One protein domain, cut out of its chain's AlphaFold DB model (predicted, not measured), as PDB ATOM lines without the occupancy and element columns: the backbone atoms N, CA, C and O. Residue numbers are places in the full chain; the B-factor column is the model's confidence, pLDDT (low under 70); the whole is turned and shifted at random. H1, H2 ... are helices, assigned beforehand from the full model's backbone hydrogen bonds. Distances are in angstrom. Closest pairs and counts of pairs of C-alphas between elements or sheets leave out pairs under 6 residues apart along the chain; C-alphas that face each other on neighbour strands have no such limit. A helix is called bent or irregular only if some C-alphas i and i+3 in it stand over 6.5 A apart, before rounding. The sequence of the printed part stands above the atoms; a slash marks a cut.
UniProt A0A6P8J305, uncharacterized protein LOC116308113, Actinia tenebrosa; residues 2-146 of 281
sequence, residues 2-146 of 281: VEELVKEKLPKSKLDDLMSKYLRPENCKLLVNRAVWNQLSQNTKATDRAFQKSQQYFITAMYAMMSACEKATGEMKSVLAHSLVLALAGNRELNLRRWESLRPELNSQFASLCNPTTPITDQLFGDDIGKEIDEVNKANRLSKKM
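AT A GLANCE: This is residues 2 to 146 of the 281 residues of the protein "uncharacterized protein LOC116308113" of Actinia tenebrosa (UniProt A0A6P8J305). The main picture is a long helical hairpin, H4 and H5, lying side by side and running opposite ways, with small helices and long links around it. H2 comes near the side of H4; H3 is by the open end of the hairpin, and H6 begins near H3, its residues 141 to 146 sticking out, as do residues 2 to 14 with H1 in another place. The printed part has 145 residues with six named helices, H1 to H6 in order along the chain, and no named strand; the class is all helix. The whole is loose, with a radius of gyration of the C-alphas of 19.0 A, and elongated, spanning 60 by 36 by 25 A.

HOW THE PARTS SIT: Begin with H5, residues 74 to 105, the longest helix, and H4, residues 42 to 71, which touch and form a helical hairpin. Look at Cys 69 and Lys 77, whose C-alphas are the closest of the two, 5.2 A apart; the helices run opposite ways at a shallow tilt of 13 degrees. Next find H2, residues 12 to 21, close but not clearly touching H4: the closest C-alphas, of Met 19 and Thr 60, are 6.2 A apart, at a steep tilt of 51 degrees, the same way. H3, residues 34 to 39, is close but not clearly touching H4, with the C-alphas of Trp 37 and Lys 45 closest at 7.5 A; their tilt of 33 degrees is shallow, only just short of steep, and they run opposite ways. H3 is also close but not clearly touching H6, residues 129 to 146, where the closest C-alphas, of Ala 35 and Ile 129, are 8.0 A apart, at a steep tilt of 64 degrees, the same way. H1, residues 2 to 7, touches no helix. Each O i to N i+4 pair is within hydrogen-bond range in H1, H2 and H6, against 1 of 2 in H3, 25 of 26 in H4 and 26 of 28 in H5.

IN THESE COORDINATES: Find C-alpha 74 at (9.667, -48.678, 8.705); from there H5 runs 48.8 A to C-alpha 105 at (-29.891, -21.366, 16.902). It is irregular, but only just: C-alphas 101 and 104 are 6.9 A apart. H4 measures 44.0 A, H2 14.5 A, H1 8.9 A and H3 8.8 A. H6 runs 25.3 A and ends at C-alpha 146, (-29.502, -23.389, 43.970).

THE WHOLE: The C-alphas of Glu 4 and Lys 145 are the two farthest apart, 62.6 A. The printed part has no cut. The links H2 to H3, 12 residues, and H5 to H6, 23 residues, are long. Mean pLDDT of the printed part is 72.7; look for values under 70 at residues 2 to 10, 23 to 32, 34 to 35, 107 to 127 and 146.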
ATOM      1  N   VAL A   2       1.906 -30.965  -8.047       41.28
ATOM      2  CA  VAL A   2       1.437 -30.307  -6.794       41.28
ATOM      3  C   VAL A   2       1.123 -28.819  -7.003       41.28
ATOM      4  O   VAL A   2       0.087 -28.350  -6.555       41.28
ATOM      5  N   GLU A   3       1.956 -28.090  -7.747       36.44
ATOM      6  CA  GLU A   3       1.744 -26.654  -8.006       36.44
ATOM      7  C   GLU A   3       0.488 -26.353  -8.843       36.44
ATOM      8  O   GLU A   3      -0.191 -25.360  -8.594       36.44
ATOM      9  N   GLU A   4       0.131 -27.225  -9.791       45.88
ATOM     10  CA  GLU A   4      -1.119 -27.121 -10.565       45.88
ATOM     11  C   GLU A   4      -2.345 -27.456  -9.706       45.88
ATOM     12  O   GLU A   4      -3.371 -26.794  -9.817       45.88
ATOM     13  N   LEU A   5      -2.225 -28.429  -8.792       50.38
ATOM     14  CA  LEU A   5      -3.285 -28.794  -7.841       50.38
ATOM     15  C   LEU A   5      -3.564 -27.701  -6.799       50.38
ATOM     16  O   LEU A   5      -4.653 -27.662  -6.234       50.38
ATOM     17  N   VAL A   6      -2.581 -26.840  -6.523       46.19
ATOM     18  CA  VAL A   6      -2.719 -25.704  -5.599       46.19
ATOM     19  C   VAL A   6      -3.366 -24.498  -6.287       46.19
ATOM     20  O   VAL A   6      -4.099 -23.755  -5.639       46.19
ATOM     21  N   LYS A   7      -3.120 -24.302  -7.589       48.19
ATOM     22  CA  LYS A   7      -3.641 -23.156  -8.353       48.19
ATOM     23  C   LYS A   7      -5.030 -23.400  -8.938       48.19
ATOM     24  O   LYS A   7      -5.821 -22.465  -9.008       48.19
ATOM     25  N   GLU A   8      -5.341 -24.633  -9.332       59.41
ATOM     26  CA  GLU A   8      -6.621 -24.963  -9.955       59.41
ATOM     27  C   GLU A   8      -7.490 -25.867  -9.086       59.41
ATOM     28  O   GLU A   8      -7.042 -26.824  -8.453       59.41
ATOM     29  N   LYS A   9      -8.795 -25.583  -9.085       60.69
ATOM     30  CA  LYS A   9      -9.768 -26.428  -8.403       60.69
ATOM     31  C   LYS A   9      -9.836 -27.776  -9.114       60.69
ATOM     32  O   LYS A   9     -10.175 -27.843 -10.293       60.69
ATOM     33  N   LEU A  10      -9.580 -28.854  -8.373       65.50
ATOM     34  CA  LEU A  10      -9.713 -30.216  -8.885       65.50
ATOM     35  C   LEU A  10     -11.092 -30.417  -9.548       65.50
ATOM     36  O   LEU A  10     -12.116 -30.079  -8.935       65.50
ATOM     37  N   PRO A  11     -11.146 -30.990 -10.767       74.44
ATOM     38  CA  PRO A  11     -12.403 -31.320 -11.419       74.44
ATOM     39  C   PRO A  11     -13.251 -32.211 -10.519       74.44
ATOM     40  O   PRO A  11     -12.756 -33.190  -9.955       74.44
ATOM     41  N   LYS A  12     -14.545 -31.895 -10.413       72.88
ATOM     42  CA  LYS A  12     -15.471 -32.631  -9.545       72.88
ATOM     43  C   LYS A  12     -15.490 -34.135  -9.862       72.88
ATOM     44  O   LYS A  12     -15.485 -34.925  -8.934       72.88
ATOM     45  N   SER A  13     -15.413 -34.517 -11.140       75.69
ATOM     46  CA  SER A  13     -15.368 -35.921 -11.577       75.69
ATOM     47  C   SER A  13     -14.188 -36.692 -10.984       75.69
ATOM     48  O   SER A  13     -14.388 -37.725 -10.361       75.69
ATOM     49  N   LYS A  14     -12.969 -36.143 -11.071       76.88
ATOM     50  CA  LYS A  14     -11.765 -36.766 -10.491       76.88
ATOM     51  C   LYS A  14     -11.873 -36.925  -8.974       76.88
ATOM     52  O   LYS A  14     -11.338 -37.870  -8.400       76.88
ATOM     53  N   LEU A  15     -12.535 -35.972  -8.323       74.06
ATOM     54  CA  LEU A  15     -12.762 -35.993  -6.884       74.06
ATOM     55  C   LEU A  15     -13.782 -37.074  -6.498       74.06
ATOM     56  O   LEU A  15     -13.554 -37.810  -5.542       74.06
ATOM     57  N   ASP A  16     -14.866 -37.190  -7.265       77.62
ATOM     58  CA  ASP A  16     -15.909 -38.199  -7.076       77.62
ATOM     59  C   ASP A  16     -15.341 -39.618  -7.311       77.62
ATOM     60  O   ASP A  16     -15.592 -40.520  -6.506       77.62
ATOM     61  N   ASP A  17     -14.472 -39.800  -8.314       82.06
ATOM     62  CA  ASP A  17     -13.747 -41.057  -8.564       82.06
ATOM     63  C   ASP A  17     -12.888 -41.465  -7.353       82.06
ATOM     64  O   ASP A  17     -12.960 -42.597  -6.868       82.06
ATOM     65  N   LEU A  18     -12.112 -40.525  -6.799       77.38
ATOM     66  CA  LEU A  18     -11.307 -40.731  -5.585       77.38
ATOM     67  C   LEU A  18     -12.164 -41.073  -4.362       77.38
ATOM     68  O   LEU A  18     -11.788 -41.938  -3.567       77.38
ATOM     69  N   MET A  19     -13.315 -40.420  -4.212       75.06
ATOM     70  CA  MET A  19     -14.252 -40.695  -3.125       75.06
ATOM     71  C   MET A  19     -14.903 -42.072  -3.243       75.06
ATOM     72  O   MET A  19     -15.127 -42.717  -2.222       75.06
ATOM     73  N   SER A  20     -15.164 -42.551  -4.461       81.88
ATOM     74  CA  SER A  20     -15.714 -43.893  -4.686       81.88
ATOM     75  C   SER A  20     -14.725 -45.008  -4.322       81.88
ATOM     76  O   SER A  20     -15.130 -46.074  -3.860       81.88
ATOM     77  N   LYS A  21     -13.418 -44.746  -4.464       81.19
ATOM     78  CA  LYS A  21     -12.344 -45.697  -4.148       81.19
ATOM     79  C   LYS A  21     -12.170 -45.927  -2.647       81.19
ATOM     80  O   LYS A  21     -11.786 -47.016  -2.227       81.19
ATOM     81  N   TYR A  22     -12.420 -44.899  -1.844       73.69
ATOM     82  CA  TYR A  22     -12.249 -44.928  -0.396       73.69
ATOM     83  C   TYR A  22     -13.598 -44.685   0.272       73.69
ATOM     84  O   TYR A  22     -13.954 -43.559   0.636       73.69
ATOM     85  N   LEU A  23     -14.355 -45.776   0.391       62.88
ATOM     86  CA  LEU A  23     -15.683 -45.765   0.982       62.88
ATOM     87  C   LEU A  23     -15.621 -45.375   2.454       62.88
ATOM     88  O   LEU A  23     -14.722 -45.745   3.210       62.88
ATOM     89  N   ARG A  24     -16.631 -44.615   2.853       62.19
ATOM     90  CA  ARG A  24     -16.809 -44.189   4.229       62.19
ATOM     91  C   ARG A  24     -17.258 -45.378   5.094       62.19
ATOM     92  O   ARG A  24     -18.232 -46.031   4.730       62.19
ATOM     93  N   PRO A  25     -16.622 -45.604   6.254       54.91
ATOM     94  CA  PRO A  25     -17.086 -46.581   7.233       54.91
ATOM     95  C   PRO A  25     -18.503 -46.270   7.741       54.91
ATOM     96  O   PRO A  25     -18.838 -45.107   7.991       54.91
ATOM     97  N   GLU A  26     -19.331 -47.303   7.930       53.00
ATOM     98  CA  GLU A  26     -20.737 -47.167   8.353       53.00
ATOM     99  C   GLU A  26     -20.909 -46.466   9.713       53.00
ATOM    100  O   GLU A  26     -21.924 -45.810   9.955       53.00
ATOM    101  N   ASN A  27     -19.898 -46.554  10.581       51.16
ATOM    102  CA  ASN A  27     -19.877 -45.963  11.920       51.16
ATOM    103  C   ASN A  27     -19.559 -44.455  11.937       51.16
ATOM    104  O   ASN A  27     -19.755 -43.799  12.953       51.16
ATOM    105  N   CYS A  28     -19.089 -43.856  10.840       54.34
ATOM    106  CA  CYS A  28     -18.776 -42.424  10.810       54.34
ATOM    107  C   CYS A  28     -19.976 -41.602  10.325       54.34
ATOM    108  O   CYS A  28     -19.904 -41.005   9.256       54.34
ATOM    109  N   LYS A  29     -21.110 -41.574  11.034       54.84
ATOM    110  CA  LYS A  29     -22.325 -40.848  10.604       54.84
ATOM    111  C   LYS A  29     -22.177 -39.315  10.735       54.84
ATOM    112  O   LYS A  29     -21.947 -38.792  11.811       54.84
ATOM    113  N   LEU A  30     -22.333 -38.565   9.636       57.66
ATOM    114  CA  LEU A  30     -22.270 -37.087   9.585       57.66
ATOM    115  C   LEU A  30     -23.590 -36.417  10.010       57.66
ATOM    116  O   LEU A  30     -24.025 -35.442   9.396       57.66
ATOM    117  N   LEU A  31     -24.284 -36.971  11.002       58.62
ATOM    118  CA  LEU A  31     -25.689 -36.654  11.231       58.62
ATOM    119  C   LEU A  31     -25.869 -35.667  12.386       58.62
ATOM    120  O   LEU A  31     -25.606 -35.966  13.548       58.62
ATOM    121  N   VAL A  32     -26.392 -34.489  12.048       62.66
ATOM    122  CA  VAL A  32     -27.101 -33.645  13.014       62.66
ATOM    123  C   VAL A  32     -28.424 -34.338  13.344       62.66
ATOM    124  O   VAL A  32     -29.116 -34.804  12.435       62.66
ATOM    125  N   ASN A  33     -28.797 -34.400  14.623       70.06
ATOM    126  CA  ASN A  33     -30.067 -34.980  15.059       70.06
ATOM    127  C   ASN A  33     -31.235 -34.385  14.259       70.06
ATOM    128  O   ASN A  33     -31.395 -33.165  14.208       70.06
ATOM    129  N   ARG A  34     -32.088 -35.231  13.665       68.88
ATOM    130  CA  ARG A  34     -33.170 -34.797  12.753       68.88
ATOM    131  C   ARG A  34     -34.116 -33.766  13.381       68.88
ATOM    132  O   ARG A  34     -34.557 -32.843  12.701       68.88
ATOM    133  N   ALA A  35     -34.408 -33.914  14.674       66.62
ATOM    134  CA  ALA A  35     -35.253 -32.989  15.425       66.62
ATOM    135  C   ALA A  35     -34.637 -31.581  15.510       66.62
ATOM    136  O   ALA A  35     -35.334 -30.601  15.264       66.62
ATOM    137  N   VAL A  36     -33.328 -31.495  15.775       70.62
ATOM    138  CA  VAL A  36     -32.583 -30.228  15.780       70.62
ATOM    139  C   VAL A  36     -32.481 -29.687  14.361       70.62
ATOM    140  O   VAL A  36     -32.831 -28.538  14.114       70.62
ATOM    141  N   TRP A  37     -32.099 -30.542  13.407       72.62
ATOM    142  CA  TRP A  37     -31.945 -30.178  12.003       72.62
ATOM    143  C   TRP A  37     -33.189 -29.497  11.440       72.62
ATOM    144  O   TRP A  37     -33.078 -28.479  10.769       72.62
ATOM    145  N   ASN A  38     -34.384 -30.012  11.728       76.69
ATOM    146  CA  ASN A  38     -35.622 -29.430  11.216       76.69
ATOM    147  C   ASN A  38     -35.869 -28.002  11.721       76.69
ATOM    148  O   ASN A  38     -36.416 -27.204  10.961       76.69
ATOM    149  N   GLN A  39     -35.415 -27.670  12.933       76.44
ATOM    150  CA  GLN A  39     -35.607 -26.356  13.553       76.44
ATOM    151  C   GLN A  39     -34.592 -25.297  13.105       76.44
ATOM    152  O   GLN A  39     -34.861 -24.112  13.265       76.44
ATOM    153  N   LEU A  40     -33.467 -25.700  12.506       77.75
ATOM    154  CA  LEU A  40     -32.452 -24.765  12.017       77.75
ATOM    155  C   LEU A  40     -32.959 -23.926  10.835       77.75
ATOM    156  O   LEU A  40     -33.676 -24.427   9.952       77.75
ATOM    157  N   SER A  41     -32.499 -22.680  10.756       82.94
ATOM    158  CA  SER A  41     -32.709 -21.819   9.595       82.94
ATOM    159  C   SER A  41     -32.093 -22.408   8.319       82.94
ATOM    160  O   SER A  41     -31.166 -23.226   8.343       82.94
ATOM    161  N   GLN A  42     -32.610 -21.996   7.156       82.94
ATOM    162  CA  GLN A  42     -32.087 -22.467   5.867       82.94
ATOM    163  C   GLN A  42     -30.631 -22.051   5.640       82.94
ATOM    164  O   GLN A  42     -29.864 -22.812   5.053       82.94
ATOM    165  N   ASN A  43     -30.234 -20.885   6.155       83.38
ATOM    166  CA  ASN A  43     -28.856 -20.416   6.075       83.38
ATOM    167  C   ASN A  43     -27.917 -21.329   6.877       83.38
ATOM    168  O   ASN A  43     -26.936 -21.842   6.347       83.38
ATOM    169  N   THR A  44     -28.282 -21.633   8.124       81.62
ATOM    170  CA  THR A  44     -27.512 -22.524   9.001       81.62
ATOM    171  C   THR A  44     -27.412 -23.941   8.429       81.62
ATOM    172  O   THR A  44     -26.337 -24.539   8.431       81.62
ATOM    173  N   LYS A  45     -28.492 -24.455   7.824       80.62
ATOM    174  CA  LYS A  45     -28.476 -25.727   7.077       80.62
ATOM    175  C   LYS A  45     -27.516 -25.696   5.889       80.62
ATOM    176  O   LYS A  45     -26.819 -26.680   5.653       80.62
ATOM    177  N   ALA A  46     -27.493 -24.610   5.116       81.75
ATOM    178  CA  ALA A  46     -26.595 -24.473   3.970       81.75
ATOM    179  C   ALA A  46     -25.121 -24.444   4.413       81.75
ATOM    180  O   ALA A  46     -24.295 -25.154   3.836       81.75
ATOM    181  N   THR A  47     -24.816 -23.703   5.481       82.62
ATOM    182  CA  THR A  47     -23.474 -23.650   6.074       82.62
ATOM    183  C   THR A  47     -23.047 -25.007   6.637       82.62
ATOM    184  O   THR A  47     -21.953 -25.476   6.322       82.62
ATOM    185  N   ASP A  48     -23.905 -25.705   7.392       82.88
ATOM    186  CA  ASP A  48     -23.557 -27.037   7.907       82.88
ATOM    187  C   ASP A  48     -23.378 -28.062   6.779       82.88
ATOM    188  O   ASP A  48     -22.451 -28.865   6.831       82.88
ATOM    189  N   ARG A  49     -24.165 -27.996   5.695       79.56
ATOM    190  CA  ARG A  49     -23.932 -28.835   4.501       79.56
ATOM    191  C   ARG A  49     -22.556 -28.592   3.878       79.56
ATOM    192  O   ARG A  49     -21.926 -29.545   3.419       79.56
ATOM    193  N   ALA A  50     -22.074 -27.348   3.858       82.94
ATOM    194  CA  ALA A  50     -20.729 -27.039   3.375       82.94
ATOM    195  C   ALA A  50     -19.650 -27.669   4.273       82.94
ATOM    196  O   ALA A  50     -18.702 -28.272   3.763       82.94
ATOM    197  N   PHE A  51     -19.831 -27.619   5.595       80.62
ATOM    198  CA  PHE A  51     -18.939 -28.298   6.532       80.62
ATOM    199  C   PHE A  51     -19.005 -29.825   6.426       80.62
ATOM    200  O   PHE A  51     -17.957 -30.464   6.392       80.62
ATOM    201  N   GLN A  52     -20.195 -30.421   6.302       78.88
ATOM    202  CA  GLN A  52     -20.360 -31.862   6.066       78.88
ATOM    203  C   GLN A  52     -19.619 -32.304   4.803       78.88
ATOM    204  O   GLN A  52     -18.958 -33.340   4.796       78.88
ATOM    205  N   LYS A  53     -19.685 -31.498   3.738       79.50
ATOM    206  CA  LYS A  53     -18.955 -31.761   2.497       79.50
ATOM    207  C   LYS A  53     -17.438 -31.703   2.698       79.50
ATOM    208  O   LYS A  53     -16.737 -32.580   2.207       79.50
ATOM    209  N   SER A  54     -16.933 -30.712   3.436       80.81
ATOM    210  CA  SER A  54     -15.509 -30.637   3.794       80.81
ATOM    211  C   SER A  54     -15.078 -31.854   4.616       80.81
ATOM    212  O   SER A  54     -14.090 -32.511   4.293       80.81
ATOM    213  N   GLN A  55     -15.875 -32.214   5.618       78.62
ATOM    214  CA  GLN A  55     -15.623 -33.364   6.470       78.62
ATOM    215  C   GLN A  55     -15.599 -34.680   5.691       78.62
ATOM    216  O   GLN A  55     -14.770 -35.546   5.959       78.62
ATOM    217  N   GLN A  56     -16.467 -34.820   4.690       78.69
ATOM    218  CA  GLN A  56     -16.474 -35.983   3.815       78.69
ATOM    219  C   GLN A  56     -15.133 -36.145   3.076       78.69
ATOM    220  O   GLN A  56     -14.635 -37.265   2.996       78.69
ATOM    221  N   TYR A  57     -14.502 -35.056   2.614       80.88
ATOM    222  CA  TYR A  57     -13.159 -35.125   2.021       80.88
ATOM    223  C   TYR A  57     -12.095 -35.546   3.037       80.88
ATOM    224  O   TYR A  57     -11.257 -36.388   2.719       80.88
ATOM    225  N   PHE A  58     -12.150 -35.015   4.262       81.12
ATOM    226  CA  PHE A  58     -11.229 -35.406   5.333       81.12
ATOM    227  C   PHE A  58     -11.339 -36.893   5.675       81.12
ATOM    228  O   PHE A  58     -10.318 -37.569   5.755       81.12
ATOM    229  N   ILE A  59     -12.557 -37.424   5.816       77.81
ATOM    230  CA  ILE A  59     -12.784 -38.845   6.117       77.81
ATOM    231  C   ILE A  59     -12.232 -39.732   4.995       77.81
ATOM    232  O   ILE A  59     -11.505 -40.685   5.269       77.81
ATOM    233  N   THR A  60     -12.525 -39.401   3.735       78.19
ATOM    234  CA  THR A  60     -12.001 -40.135   2.573       78.19
ATOM    235  C   THR A  60     -10.466 -40.094   2.533       78.19
ATOM    236  O   THR A  60      -9.830 -41.126   2.322       78.19
ATOM    237  N   ALA A  61      -9.849 -38.937   2.801       82.88
ATOM    238  CA  ALA A  61      -8.393 -38.798   2.852       82.88
ATOM    239  C   ALA A  61      -7.766 -39.590   4.011       82.88
ATOM    240  O   ALA A  61      -6.760 -40.272   3.821       82.88
ATOM    241  N   MET A  62      -8.369 -39.550   5.199       82.44
ATOM    242  CA  MET A  62      -7.935 -40.336   6.356       82.44
ATOM    243  C   MET A  62      -7.988 -41.836   6.074       82.44
ATOM    244  O   MET A  62      -7.065 -42.556   6.443       82.44
ATOM    245  N   TYR A  63      -9.024 -42.312   5.384       80.38
ATOM    246  CA  TYR A  63      -9.122 -43.721   5.014       80.38
ATOM    247  C   TYR A  63      -8.039 -44.125   4.005       80.38
ATOM    248  O   TYR A  63      -7.415 -45.175   4.151       80.38
ATOM    249  N   ALA A  64      -7.742 -43.263   3.027       82.50
ATOM    250  CA  ALA A  64      -6.616 -43.472   2.119       82.50
ATOM    251  C   ALA A  64      -5.275 -43.542   2.875       82.50
ATOM    252  O   ALA A  64      -4.472 -44.439   2.617       82.50
ATOM    253  N   MET A  65      -5.056 -42.648   3.849       84.69
ATOM    254  CA  MET A  65      -3.872 -42.665   4.720       84.69
ATOM    255  C   MET A  65      -3.800 -43.935   5.574       84.69
ATOM    256  O   MET A  65      -2.730 -44.521   5.703       84.69
ATOM    257  N   MET A  66      -4.929 -44.390   6.122       81.81
ATOM    258  CA  MET A  66      -5.015 -45.612   6.923       81.81
ATOM    259  C   MET A  66      -4.686 -46.853   6.083       81.81
ATOM    260  O   MET A  66      -3.819 -47.633   6.468       81.81
ATOM    261  N   SER A  67      -5.275 -46.977   4.888       83.31
ATOM    262  CA  SER A  67      -4.979 -48.074   3.956       83.31
ATOM    263  C   SER A  67      -3.520 -48.066   3.479       83.31
ATOM    264  O   SER A  67      -2.915 -49.123   3.293       83.31
ATOM    265  N   ALA A  68      -2.924 -46.883   3.294       82.44
ATOM    266  CA  ALA A  68      -1.500 -46.758   2.988       82.44
ATOM    267  C   ALA A  68      -0.621 -47.159   4.187       82.44
ATOM    268  O   ALA A  68       0.389 -47.837   4.007       82.44
ATOM    269  N   CYS A  69      -1.017 -46.787   5.408       84.56
ATOM    270  CA  CYS A  69      -0.297 -47.100   6.643       84.56
ATOM    271  C   CYS A  69      -0.229 -48.612   6.917       84.56
ATOM    272  O   CYS A  69       0.797 -49.115   7.373       84.56
ATOM    273  N   GLU A  70      -1.286 -49.361   6.588       84.00
ATOM    274  CA  GLU A  70      -1.312 -50.826   6.716       84.00
ATOM    275  C   GLU A  70      -0.277 -51.520   5.823       84.00
ATOM    276  O   GLU A  70       0.317 -52.518   6.227       84.00
ATOM    277  N   LYS A  71      -0.042 -50.973   4.626       86.94
ATOM    278  CA  LYS A  71       0.873 -51.535   3.619       86.94
ATOM    279  C   LYS A  71       2.313 -51.044   3.772       86.94
ATOM    280  O   LYS A  71       3.220 -51.638   3.196       86.94
ATOM    281  N   ALA A  72       2.528 -49.958   4.512       87.88
ATOM    282  CA  ALA A  72       3.841 -49.365   4.719       87.88
ATOM    283  C   ALA A  72       4.635 -50.078   5.828       87.88
ATOM    284  O   ALA A  72       4.077 -50.633   6.775       87.88
ATOM    285  N   THR A  73       5.963 -50.001   5.747       87.38
ATOM    286  CA  THR A  73       6.899 -50.498   6.765       87.38
ATOM    287  C   THR A  73       7.935 -49.426   7.115       87.38
ATOM    288  O   THR A  73       8.097 -48.437   6.397       87.38
ATOM    289  N   GLY A  74       8.603 -49.584   8.261       85.19
ATOM    290  CA  GLY A  74       9.667 -48.678   8.705       85.19
ATOM    291  C   GLY A  74       9.213 -47.230   8.928       85.19
ATOM    292  O   GLY A  74       8.134 -46.965   9.466       85.19
ATOM    293  N   GLU A  75      10.052 -46.280   8.520       84.50
ATOM    294  CA  GLU A  75       9.838 -44.839   8.710       84.50
ATOM    295  C   GLU A  75       8.570 -44.328   8.010       84.50
ATOM    296  O   GLU A  75       7.809 -43.548   8.584       84.50
ATOM    297  N   MET A  76       8.263 -44.845   6.815       82.06
ATOM    298  CA  MET A  76       7.081 -44.450   6.043       82.06
ATOM    299  C   MET A  76       5.775 -44.768   6.781       82.06
ATOM    300  O   MET A  76       4.839 -43.967   6.756       82.06
ATOM    301  N   LYS A  77       5.723 -45.898   7.501       82.44
ATOM    302  CA  LYS A  77       4.576 -46.244   8.354       82.44
ATOM    303  C   LYS A  77       4.385 -45.222   9.475       82.44
ATOM    304  O   LYS A  77       3.261 -44.811   9.746       82.44
ATOM    305  N   SER A  78       5.482 -44.771  10.080       75.56
ATOM    306  CA  SER A  78       5.458 -43.772  11.155       75.56
ATOM    307  C   SER A  78       4.976 -42.410  10.647       75.56
ATOM    308  O   SER A  78       4.107 -41.794  11.259       75.56
ATOM    309  N   VAL A  79       5.454 -41.968   9.478       82.00
ATOM    310  CA  VAL A  79       5.013 -40.712   8.842       82.00
ATOM    311  C   VAL A  79       3.525 -40.754   8.473       82.00
ATOM    312  O   VAL A  79       2.795 -39.789   8.717       82.00
ATOM    313  N   LEU A  80       3.044 -41.875   7.928       78.12
ATOM    314  CA  LEU A  80       1.626 -42.057   7.602       78.12
ATOM    315  C   LEU A  80       0.751 -42.108   8.859       78.12
ATOM    316  O   LEU A  80      -0.322 -41.507   8.874       78.12
ATOM    317  N   ALA A  81       1.218 -42.755   9.930       76.75
ATOM    318  CA  ALA A  81       0.533 -42.759  11.217       76.75
ATOM    319  C   ALA A  81       0.429 -41.342  11.809       76.75
ATOM    320  O   ALA A  81      -0.655 -40.934  12.219       76.75
ATOM    321  N   HIS A  82       1.510 -40.553  11.788       77.44
ATOM    322  CA  HIS A  82       1.474 -39.151  12.223       77.44
ATOM    323  C   HIS A  82       0.513 -38.307  11.376       77.44
ATOM    324  O   HIS A  82      -0.281 -37.543  11.924       77.44
ATOM    325  N   SER A  83       0.535 -38.485  10.052       81.25
ATOM    326  CA  SER A  83      -0.384 -37.800   9.133       81.25
ATOM    327  C   SER A  83      -1.845 -38.131   9.452       81.25
ATOM    328  O   SER A  83      -2.680 -37.229   9.532       81.25
ATOM    329  N   LEU A  84      -2.146 -39.406   9.719       81.44
ATOM    330  CA  LEU A  84      -3.477 -39.856  10.121       81.44
ATOM    331  C   LEU A  84      -3.912 -39.239  11.459       81.44
ATOM    332  O   LEU A  84      -5.045 -38.775  11.570       81.44
ATOM    333  N   VAL A  85      -3.024 -39.179  12.457       79.00
ATOM    334  CA  VAL A  85      -3.306 -38.556  13.764       79.00
ATOM    335  C   VAL A  85      -3.607 -37.061  13.622       79.00
ATOM    336  O   VAL A  85      -4.573 -36.573  14.210       79.00
ATOM    337  N   LEU A  86      -2.832 -36.329  12.817       80.81
ATOM    338  CA  LEU A  86      -3.073 -34.905  12.564       80.81
ATOM    339  C   LEU A  86      -4.388 -34.673  11.810       80.81
ATOM    340  O   LEU A  86      -5.151 -33.774  12.164       80.81
ATOM    341  N   ALA A  87      -4.696 -35.512  10.820       78.88
ATOM    342  CA  ALA A  87      -5.963 -35.451  10.098       78.88
ATOM    343  C   ALA A  87      -7.166 -35.755  11.015       78.88
ATOM    344  O   ALA A  87      -8.179 -35.057  10.953       78.88
ATOM    345  N   LEU A  88      -7.033 -36.730  11.923       75.56
ATOM    346  CA  LEU A  88      -8.023 -37.034  12.963       75.56
ATOM    347  C   LEU A  88      -8.249 -35.844  13.906       75.56
ATOM    348  O   LEU A  88      -9.397 -35.507  14.206       75.56
ATOM    349  N   ALA A  89      -7.174 -35.186  14.348       75.38
ATOM    350  CA  ALA A  89      -7.259 -33.990  15.181       75.38
ATOM    351  C   ALA A  89      -7.952 -32.828  14.444       75.38
ATOM    352  O   ALA A  89      -8.839 -32.187  15.006       75.38
ATOM    353  N   GLY A  90      -7.628 -32.612  13.165       77.69
ATOM    354  CA  GLY A  90      -8.298 -31.616  12.321       77.69
ATOM    355  C   GLY A  90      -9.792 -31.899  12.133       77.69
ATOM    356  O   GLY A  90     -10.615 -30.992  12.238       77.69
ATOM    357  N   ASN A  91     -10.172 -33.165  11.941       78.50
ATOM    358  CA  ASN A  91     -11.577 -33.574  11.863       78.50
ATOM    359  C   ASN A  91     -12.335 -33.312  13.179       78.50
ATOM    360  O   ASN A  91     -13.495 -32.897  13.157       78.50
ATOM    361  N   ARG A  92     -11.683 -33.507  14.333       73.75
ATOM    362  CA  ARG A  92     -12.261 -33.156  15.639       73.75
ATOM    363  C   ARG A  92     -12.522 -31.653  15.753       73.75
ATOM    364  O   ARG A  92     -13.606 -31.273  16.183       73.75
ATOM    365  N   GLU A  93     -11.572 -30.815  15.349       76.38
ATOM    366  CA  GLU A  93     -11.742 -29.357  15.371       76.38
ATOM    367  C   GLU A  93     -12.870 -28.912  14.427       76.38
ATOM    368  O   GLU A  93     -13.716 -28.106  14.809       76.38
ATOM    369  N   LEU A  94     -12.969 -29.502  13.230       78.62
ATOM    370  CA  LEU A  94     -14.087 -29.251  12.314       78.62
ATOM    371  C   LEU A  94     -15.440 -29.582  12.950       78.62
ATOM    372  O   LEU A  94     -16.382 -28.802  12.814       78.62
ATOM    373  N   ASN A  95     -15.541 -30.699  13.672       73.75
ATOM    374  CA  ASN A  95     -16.761 -31.050  14.400       73.75
ATOM    375  C   ASN A  95     -17.115 -30.008  15.466       73.75
ATOM    376  O   ASN A  95     -18.281 -29.631  15.574       73.75
ATOM    377  N   LEU A  96     -16.123 -29.500  16.204       74.38
ATOM    378  CA  LEU A  96     -16.331 -28.428  17.178       74.38
ATOM    379  C   LEU A  96     -16.816 -27.139  16.501       74.38
ATOM    380  O   LEU A  96     -17.793 -26.556  16.957       74.38
ATOM    381  N   ARG A  97     -16.236 -26.731  15.363       78.00
ATOM    382  CA  ARG A  97     -16.673 -25.520  14.633       78.00
ATOM    383  C   ARG A  97     -18.064 -25.639  14.030       78.00
ATOM    384  O   ARG A  97     -18.839 -24.681  14.075       78.00
ATOM    385  N   ARG A  98     -18.402 -26.810  13.478       78.44
ATOM    386  CA  ARG A  98     -19.771 -27.116  13.029       78.44
ATOM    387  C   ARG A  98     -20.745 -26.886  14.167       78.44
ATOM    388  O   ARG A  98     -21.746 -26.196  14.020       78.44
ATOM    389  N   TRP A  99     -20.402 -27.422  15.320       72.75
ATOM    390  CA  TRP A  99     -21.226 -27.363  16.502       72.75
ATOM    391  C   TRP A  99     -21.325 -25.952  17.102       72.75
ATOM    392  O   TRP A  99     -22.420 -25.513  17.449       72.75
ATOM    393  N   GLU A 100     -20.235 -25.182  17.134       75.31
ATOM    394  CA  GLU A 100     -20.246 -23.770  17.544       75.31
ATOM    395  C   GLU A 100     -21.119 -22.922  16.623       75.31
ATOM    396  O   GLU A 100     -21.803 -22.016  17.091       75.31
ATOM    397  N   SER A 101     -21.156 -23.258  15.332       75.12
ATOM    398  CA  SER A 101     -22.003 -22.586  14.342       75.12
ATOM    399  C   SER A 101     -23.492 -22.897  14.527       75.12
ATOM    400  O   SER A 101     -24.335 -22.074  14.184       75.12
ATOM    401  N   LEU A 102     -23.833 -24.069  15.078       75.19
ATOM    402  CA  LEU A 102     -25.216 -24.458  15.384       75.19
ATOM    403  C   LEU A 102     -25.707 -23.893  16.725       75.19
ATOM    404  O   LEU A 102     -26.908 -23.701  16.918       75.19
ATOM    405  N   ARG A 103     -24.786 -23.609  17.651       74.56
ATOM    406  CA  ARG A 103     -25.078 -23.157  19.016       74.56
ATOM    407  C   ARG A 103     -26.003 -21.929  19.121       74.56
ATOM    408  O   ARG A 103     -26.854 -21.955  20.006       74.56
ATOM    409  N   PRO A 104     -25.901 -20.880  18.279       72.00
ATOM    410  CA  PRO A 104     -26.753 -19.691  18.379       72.00
ATOM    411  C   PRO A 104     -28.228 -19.951  18.055       72.00
ATOM    412  O   PRO A 104     -29.091 -19.203  18.506       72.00
ATOM    413  N   GLU A 105     -28.520 -20.994  17.274       71.31
ATOM    414  CA  GLU A 105     -29.891 -21.366  16.902       71.31
ATOM    415  C   GLU A 105     -30.540 -22.307  17.920       71.31
ATOM    416  O   GLU A 105     -31.759 -22.485  17.934       71.31
ATOM    417  N   LEU A 106     -29.740 -22.883  18.816       70.06
ATOM    418  CA  LEU A 106     -30.248 -23.613  19.962       70.06
ATOM    419  C   LEU A 106     -30.679 -22.614  21.035       70.06
ATOM    420  O   LEU A 106     -29.973 -21.658  21.356       70.06
ATOM    421  N   ASN A 107     -31.851 -22.843  21.626       67.81
ATOM    422  CA  ASN A 107     -32.319 -22.033  22.746       67.81
ATOM    423  C   ASN A 107     -31.230 -21.987  23.833       67.81
ATOM    424  O   ASN A 107     -30.670 -23.022  24.187       67.81
ATOM    425  N   SER A 108     -30.973 -20.804  24.400       64.19
ATOM    426  CA  SER A 108     -30.023 -20.596  25.507       64.19
ATOM    427  C   SER A 108     -30.149 -21.620  26.647       64.19
ATOM    428  O   SER A 108     -29.153 -21.965  27.278       64.19
ATOM    429  N   GLN A 109     -31.356 -22.151  26.882       63.28
ATOM    430  CA  GLN A 109     -31.630 -23.187  27.885       63.28
ATOM    431  C   GLN A 109     -31.000 -24.546  27.553       63.28
ATOM    432  O   GLN A 109     -30.723 -25.318  28.466       63.28
ATOM    433  N   PHE A 110     -30.758 -24.818  26.273       67.38
ATOM    434  CA  PHE A 110     -30.153 -26.036  25.738       67.38
ATOM    435  C   PHE A 110     -28.728 -25.808  25.223       67.38
ATOM    436  O   PHE A 110     -28.109 -26.725  24.693       67.38
ATOM    437  N   ALA A 111     -28.156 -24.617  25.434       66.44
ATOM    438  CA  ALA A 111     -26.772 -24.315  25.072       66.44
ATOM    439  C   ALA A 111     -25.744 -25.200  25.807       66.44
ATOM    440  O   ALA A 111     -24.578 -25.205  25.424       66.44
ATOM    441  N   SER A 112     -26.155 -25.921  26.855       67.12
ATOM    442  CA  SER A 112     -25.359 -26.943  27.545       67.12
ATOM    443  C   SER A 112     -25.330 -28.294  26.827       67.12
ATOM    444  O   SER A 112     -24.373 -29.030  27.031       67.12
ATOM    445  N   LEU A 113     -26.316 -28.604  25.967       65.00
ATOM    446  CA  LEU A 113     -26.225 -29.727  25.010       65.00
ATOM    447  C   LEU A 113     -25.040 -29.522  24.072       65.00
ATOM    448  O   LEU A 113     -24.427 -30.462  23.577       65.00
ATOM    449  N   CYS A 114     -24.703 -28.249  23.873       61.44
ATOM    450  CA  CYS A 114     -23.447 -27.850  23.310       61.44
ATOM    451  C   CYS A 114     -22.348 -27.728  24.392       61.44
ATOM    452  O   CYS A 114     -21.839 -26.628  24.623       61.44
ATOM    453  N   ASN A 115     -21.897 -28.831  25.002       63.66
ATOM    454  CA  ASN A 115     -20.631 -28.871  25.757       63.66
ATOM    455  C   ASN A 115     -19.538 -29.710  25.040       63.66
ATOM    456  O   ASN A 115     -19.803 -30.871  24.755       63.66
ATOM    457  N   PRO A 116     -18.310 -29.205  24.770       57.00
ATOM    458  CA  PRO A 116     -17.260 -29.984  24.089       57.00
ATOM    459  C   PRO A 116     -16.763 -31.219  24.868       57.00
ATOM    460  O   PRO A 116     -15.950 -31.982  24.345       57.00
ATOM    461  N   THR A 117     -17.205 -31.410  26.116       59.75
ATOM    462  CA  THR A 117     -16.896 -32.595  26.928       59.75
ATOM    463  C   THR A 117     -17.895 -33.743  26.771       59.75
ATOM    464  O   THR A 117     -17.680 -34.782  27.396       59.75
ATOM    465  N   THR A 118     -18.985 -33.596  26.004       59.19
ATOM    466  CA  THR A 118     -19.885 -34.732  25.748       59.19
ATOM    467  C   THR A 118     -19.174 -35.799  24.904       59.19
ATOM    468  O   THR A 118     -18.450 -35.467  23.960       59.19
ATOM    469  N   PRO A 119     -19.317 -37.090  25.256       54.66
ATOM    470  CA  PRO A 119     -18.722 -38.175  24.489       54.66
ATOM    471  C   PRO A 119     -19.296 -38.203  23.068       54.66
ATOM    472  O   PRO A 119     -20.474 -37.931  22.852       54.66
ATOM    473  N   ILE A 120     -18.444 -38.522  22.096       51.91
ATOM    474  CA  ILE A 120     -18.816 -38.570  20.679       51.91
ATOM    475  C   ILE A 120     -19.726 -39.788  20.455       51.91
ATOM    476  O   ILE A 120     -19.268 -40.923  20.568       51.91
ATOM    477  N   THR A 121     -20.999 -39.542  20.148       60.38
ATOM    478  CA  THR A 121     -22.021 -40.544  19.786       60.38
ATOM    479  C   THR A 121     -22.286 -40.565  18.274       60.38
ATOM    480  O   THR A 121     -21.738 -39.748  17.532       60.38
ATOM    481  N   ASP A 122     -23.156 -41.469  17.804       57.66
ATOM    482  CA  ASP A 122     -23.540 -41.616  16.387       57.66
ATOM    483  C   ASP A 122     -24.227 -40.356  15.812       57.66
ATOM    484  O   ASP A 122     -24.200 -40.116  14.598       57.66
ATOM    485  N   GLN A 123     -24.851 -39.545  16.675       60.84
ATOM    486  CA  GLN A 123     -25.444 -38.246  16.340       60.84
ATOM    487  C   GLN A 123     -24.778 -37.097  17.110       60.84
ATOM    488  O   GLN A 123     -24.299 -37.281  18.229       60.84
ATOM    489  N   LEU A 124     -24.791 -35.894  16.519       62.31
ATOM    490  CA  LEU A 124     -24.071 -34.710  17.016       62.31
ATOM    491  C   LEU A 124     -24.443 -34.276  18.453       62.31
ATOM    492  O   LEU A 124     -23.612 -33.678  19.132       62.31
ATOM    493  N   PHE A 125     -25.667 -34.557  18.909       63.66
ATOM    494  CA  PHE A 125     -26.184 -34.187  20.235       63.66
ATOM    495  C   PHE A 125     -26.634 -35.397  21.075       63.66
ATOM    496  O   PHE A 125     -27.518 -35.249  21.916       63.66
ATOM    497  N   GLY A 126     -26.083 -36.591  20.834       64.69
ATOM    498  CA  GLY A 126     -26.520 -37.817  21.515       64.69
ATOM    499  C   GLY A 126     -27.578 -38.592  20.733       64.69
ATOM    500  O   GLY A 126     -28.285 -38.031  19.895       64.69
ATOM    501  N   ASP A 127     -27.707 -39.890  20.995       64.56
ATOM    502  CA  ASP A 127     -28.643 -40.760  20.264       64.56
ATOM    503  C   ASP A 127     -30.111 -40.523  20.658       64.56
ATOM    504  O   ASP A 127     -31.019 -40.745  19.854       64.56
ATOM    505  N   ASP A 128     -30.351 -40.008  21.869       72.50
ATOM    506  CA  ASP A 128     -31.677 -39.697  22.403       72.50
ATOM    507  C   ASP A 128     -31.757 -38.236  22.864       72.50
ATOM    508  O   ASP A 128     -31.645 -37.902  24.044       72.50
ATOM    509  N   ILE A 129     -31.987 -37.347  21.895       70.62
ATOM    510  CA  ILE A 129     -32.134 -35.906  22.137       70.62
ATOM    511  C   ILE A 129     -33.247 -35.584  23.149       70.62
ATOM    512  O   ILE A 129     -33.180 -34.561  23.824       70.62
ATOM    513  N   GLY A 130     -34.271 -36.440  23.267       71.06
ATOM    514  CA  GLY A 130     -35.365 -36.259  24.220       71.06
ATOM    515  C   GLY A 130     -34.885 -36.423  25.659       71.06
ATOM    516  O   GLY A 130     -35.135 -35.550  26.491       71.06
ATOM    517  N   LYS A 131     -34.122 -37.490  25.929       78.06
ATOM    518  CA  LYS A 131     -33.479 -37.697  27.235       78.06
ATOM    519  C   LYS A 131     -32.502 -36.576  27.574       78.06
ATOM    520  O   LYS A 131     -32.568 -36.047  28.680       78.06
ATOM    521  N   GLU A 132     -31.672 -36.161  26.620       71.62
ATOM    522  CA  GLU A 132     -30.679 -35.100  26.837       71.62
ATOM    523  C   GLU A 132     -31.356 -33.757  27.186       71.62
ATOM    524  O   GLU A 132     -30.960 -33.051  28.116       71.62
ATOM    525  N   ILE A 133     -32.449 -33.422  26.489       74.88
ATOM    526  CA  ILE A 133     -33.285 -32.247  26.780       74.88
ATOM    527  C   ILE A 133     -33.905 -32.343  28.180       74.88
ATOM    528  O   ILE A 133     -33.922 -31.351  28.916       74.88
ATOM    529  N   ASP A 134     -34.408 -33.513  28.570       79.19
ATOM    530  CA  ASP A 134     -35.005 -33.731  29.888       79.19
ATOM    531  C   ASP A 134     -33.983 -33.614  31.022       79.19
ATOM    532  O   ASP A 134     -34.282 -33.030  32.070       79.19
ATOM    533  N   GLU A 135     -32.768 -34.120  30.825       80.12
ATOM    534  CA  GLU A 135     -31.663 -33.972  31.770       80.12
ATOM    535  C   GLU A 135     -31.238 -32.514  31.915       80.12
ATOM    536  O   GLU A 135     -31.151 -32.009  33.039       80.12
ATOM    537  N   VAL A 136     -31.093 -31.791  30.802       77.50
ATOM    538  CA  VAL A 136     -30.823 -30.349  30.825       77.50
ATOM    539  C   VAL A 136     -31.954 -29.585  31.519       77.50
ATOM    540  O   VAL A 136     -31.699 -28.688  32.324       77.50
ATOM    541  N   ASN A 137     -33.215 -29.962  31.302       80.31
ATOM    542  CA  ASN A 137     -34.355 -29.368  31.997       80.31
ATOM    543  C   ASN A 137     -34.317 -29.630  33.510       80.31
ATOM    544  O   ASN A 137     -34.568 -28.712  34.302       80.31
ATOM    545  N   LYS A 138     -33.989 -30.855  33.936       83.81
ATOM    546  CA  LYS A 138     -33.813 -31.212  35.353       83.81
ATOM    547  C   LYS A 138     -32.660 -30.420  35.979       83.81
ATOM    548  O   LYS A 138     -32.856 -29.817  37.037       83.81
ATOM    549  N   ALA A 139     -31.516 -30.338  35.301       78.62
ATOM    550  CA  ALA A 139     -30.351 -29.572  35.740       78.62
ATOM    551  C   ALA A 139     -30.665 -28.073  35.852       78.62
ATOM    552  O   ALA A 139     -30.407 -27.458  36.882       78.62
ATOM    553  N   ASN A 140     -31.331 -27.486  34.855       80.31
ATOM    554  CA  ASN A 140     -31.747 -26.084  34.880       80.31
ATOM    555  C   ASN A 140     -32.737 -25.783  36.016       80.31
ATOM    556  O   ASN A 140     -32.673 -24.715  36.632       80.31
ATOM    557  N   ARG A 141     -33.654 -26.710  36.331       81.12
ATOM    558  CA  ARG A 141     -34.553 -26.594  37.494       81.12
ATOM    559  C   ARG A 141     -33.775 -26.619  38.810       81.12
ATOM    560  O   ARG A 141     -34.087 -25.823  39.693       81.12
ATOM    561  N   LEU A 142     -32.773 -27.489  38.935       77.44
ATOM    562  CA  LEU A 142     -31.893 -27.557  40.105       77.44
ATOM    563  C   LEU A 142     -31.069 -26.269  40.250       77.44
ATOM    564  O   LEU A 142     -31.108 -25.639  41.303       77.44
ATOM    565  N   SER A 143     -30.431 -25.803  39.176       74.75
ATOM    566  CA  SER A 143     -29.661 -24.553  39.148       74.75
ATOM    567  C   SER A 143     -30.508 -23.336  39.515       74.75
ATOM    568  O   SER A 143     -30.045 -22.464  40.243       74.75
ATOM    569  N   LYS A 144     -31.780 -23.280  39.096       75.56
ATOM    570  CA  LYS A 144     -32.723 -22.228  39.524       75.56
ATOM    571  C   LYS A 144     -33.062 -22.287  41.017       75.56
ATOM    572  O   LYS A 144     -33.348 -21.244  41.595       75.56
ATOM    573  N   LYS A 145     -33.049 -23.475  41.632       77.19
ATOM    574  CA  LYS A 145     -33.250 -23.652  43.082       77.19
ATOM    575  C   LYS A 145     -31.982 -23.341  43.884       77.19
ATOM    576  O   LYS A 145     -32.089 -22.809  44.981       77.19
ATOM    577  N   MET A 146     -30.804 -23.654  43.340       63.22
ATOM    578  CA  MET A 146     -29.502 -23.389  43.970       63.22
ATOM    579  C   MET A 146     -29.041 -21.939  43.785       63.22
ATOM    580  O   MET A 146     -28.335 -21.396  44.631       63.22
TER     581      MET A 146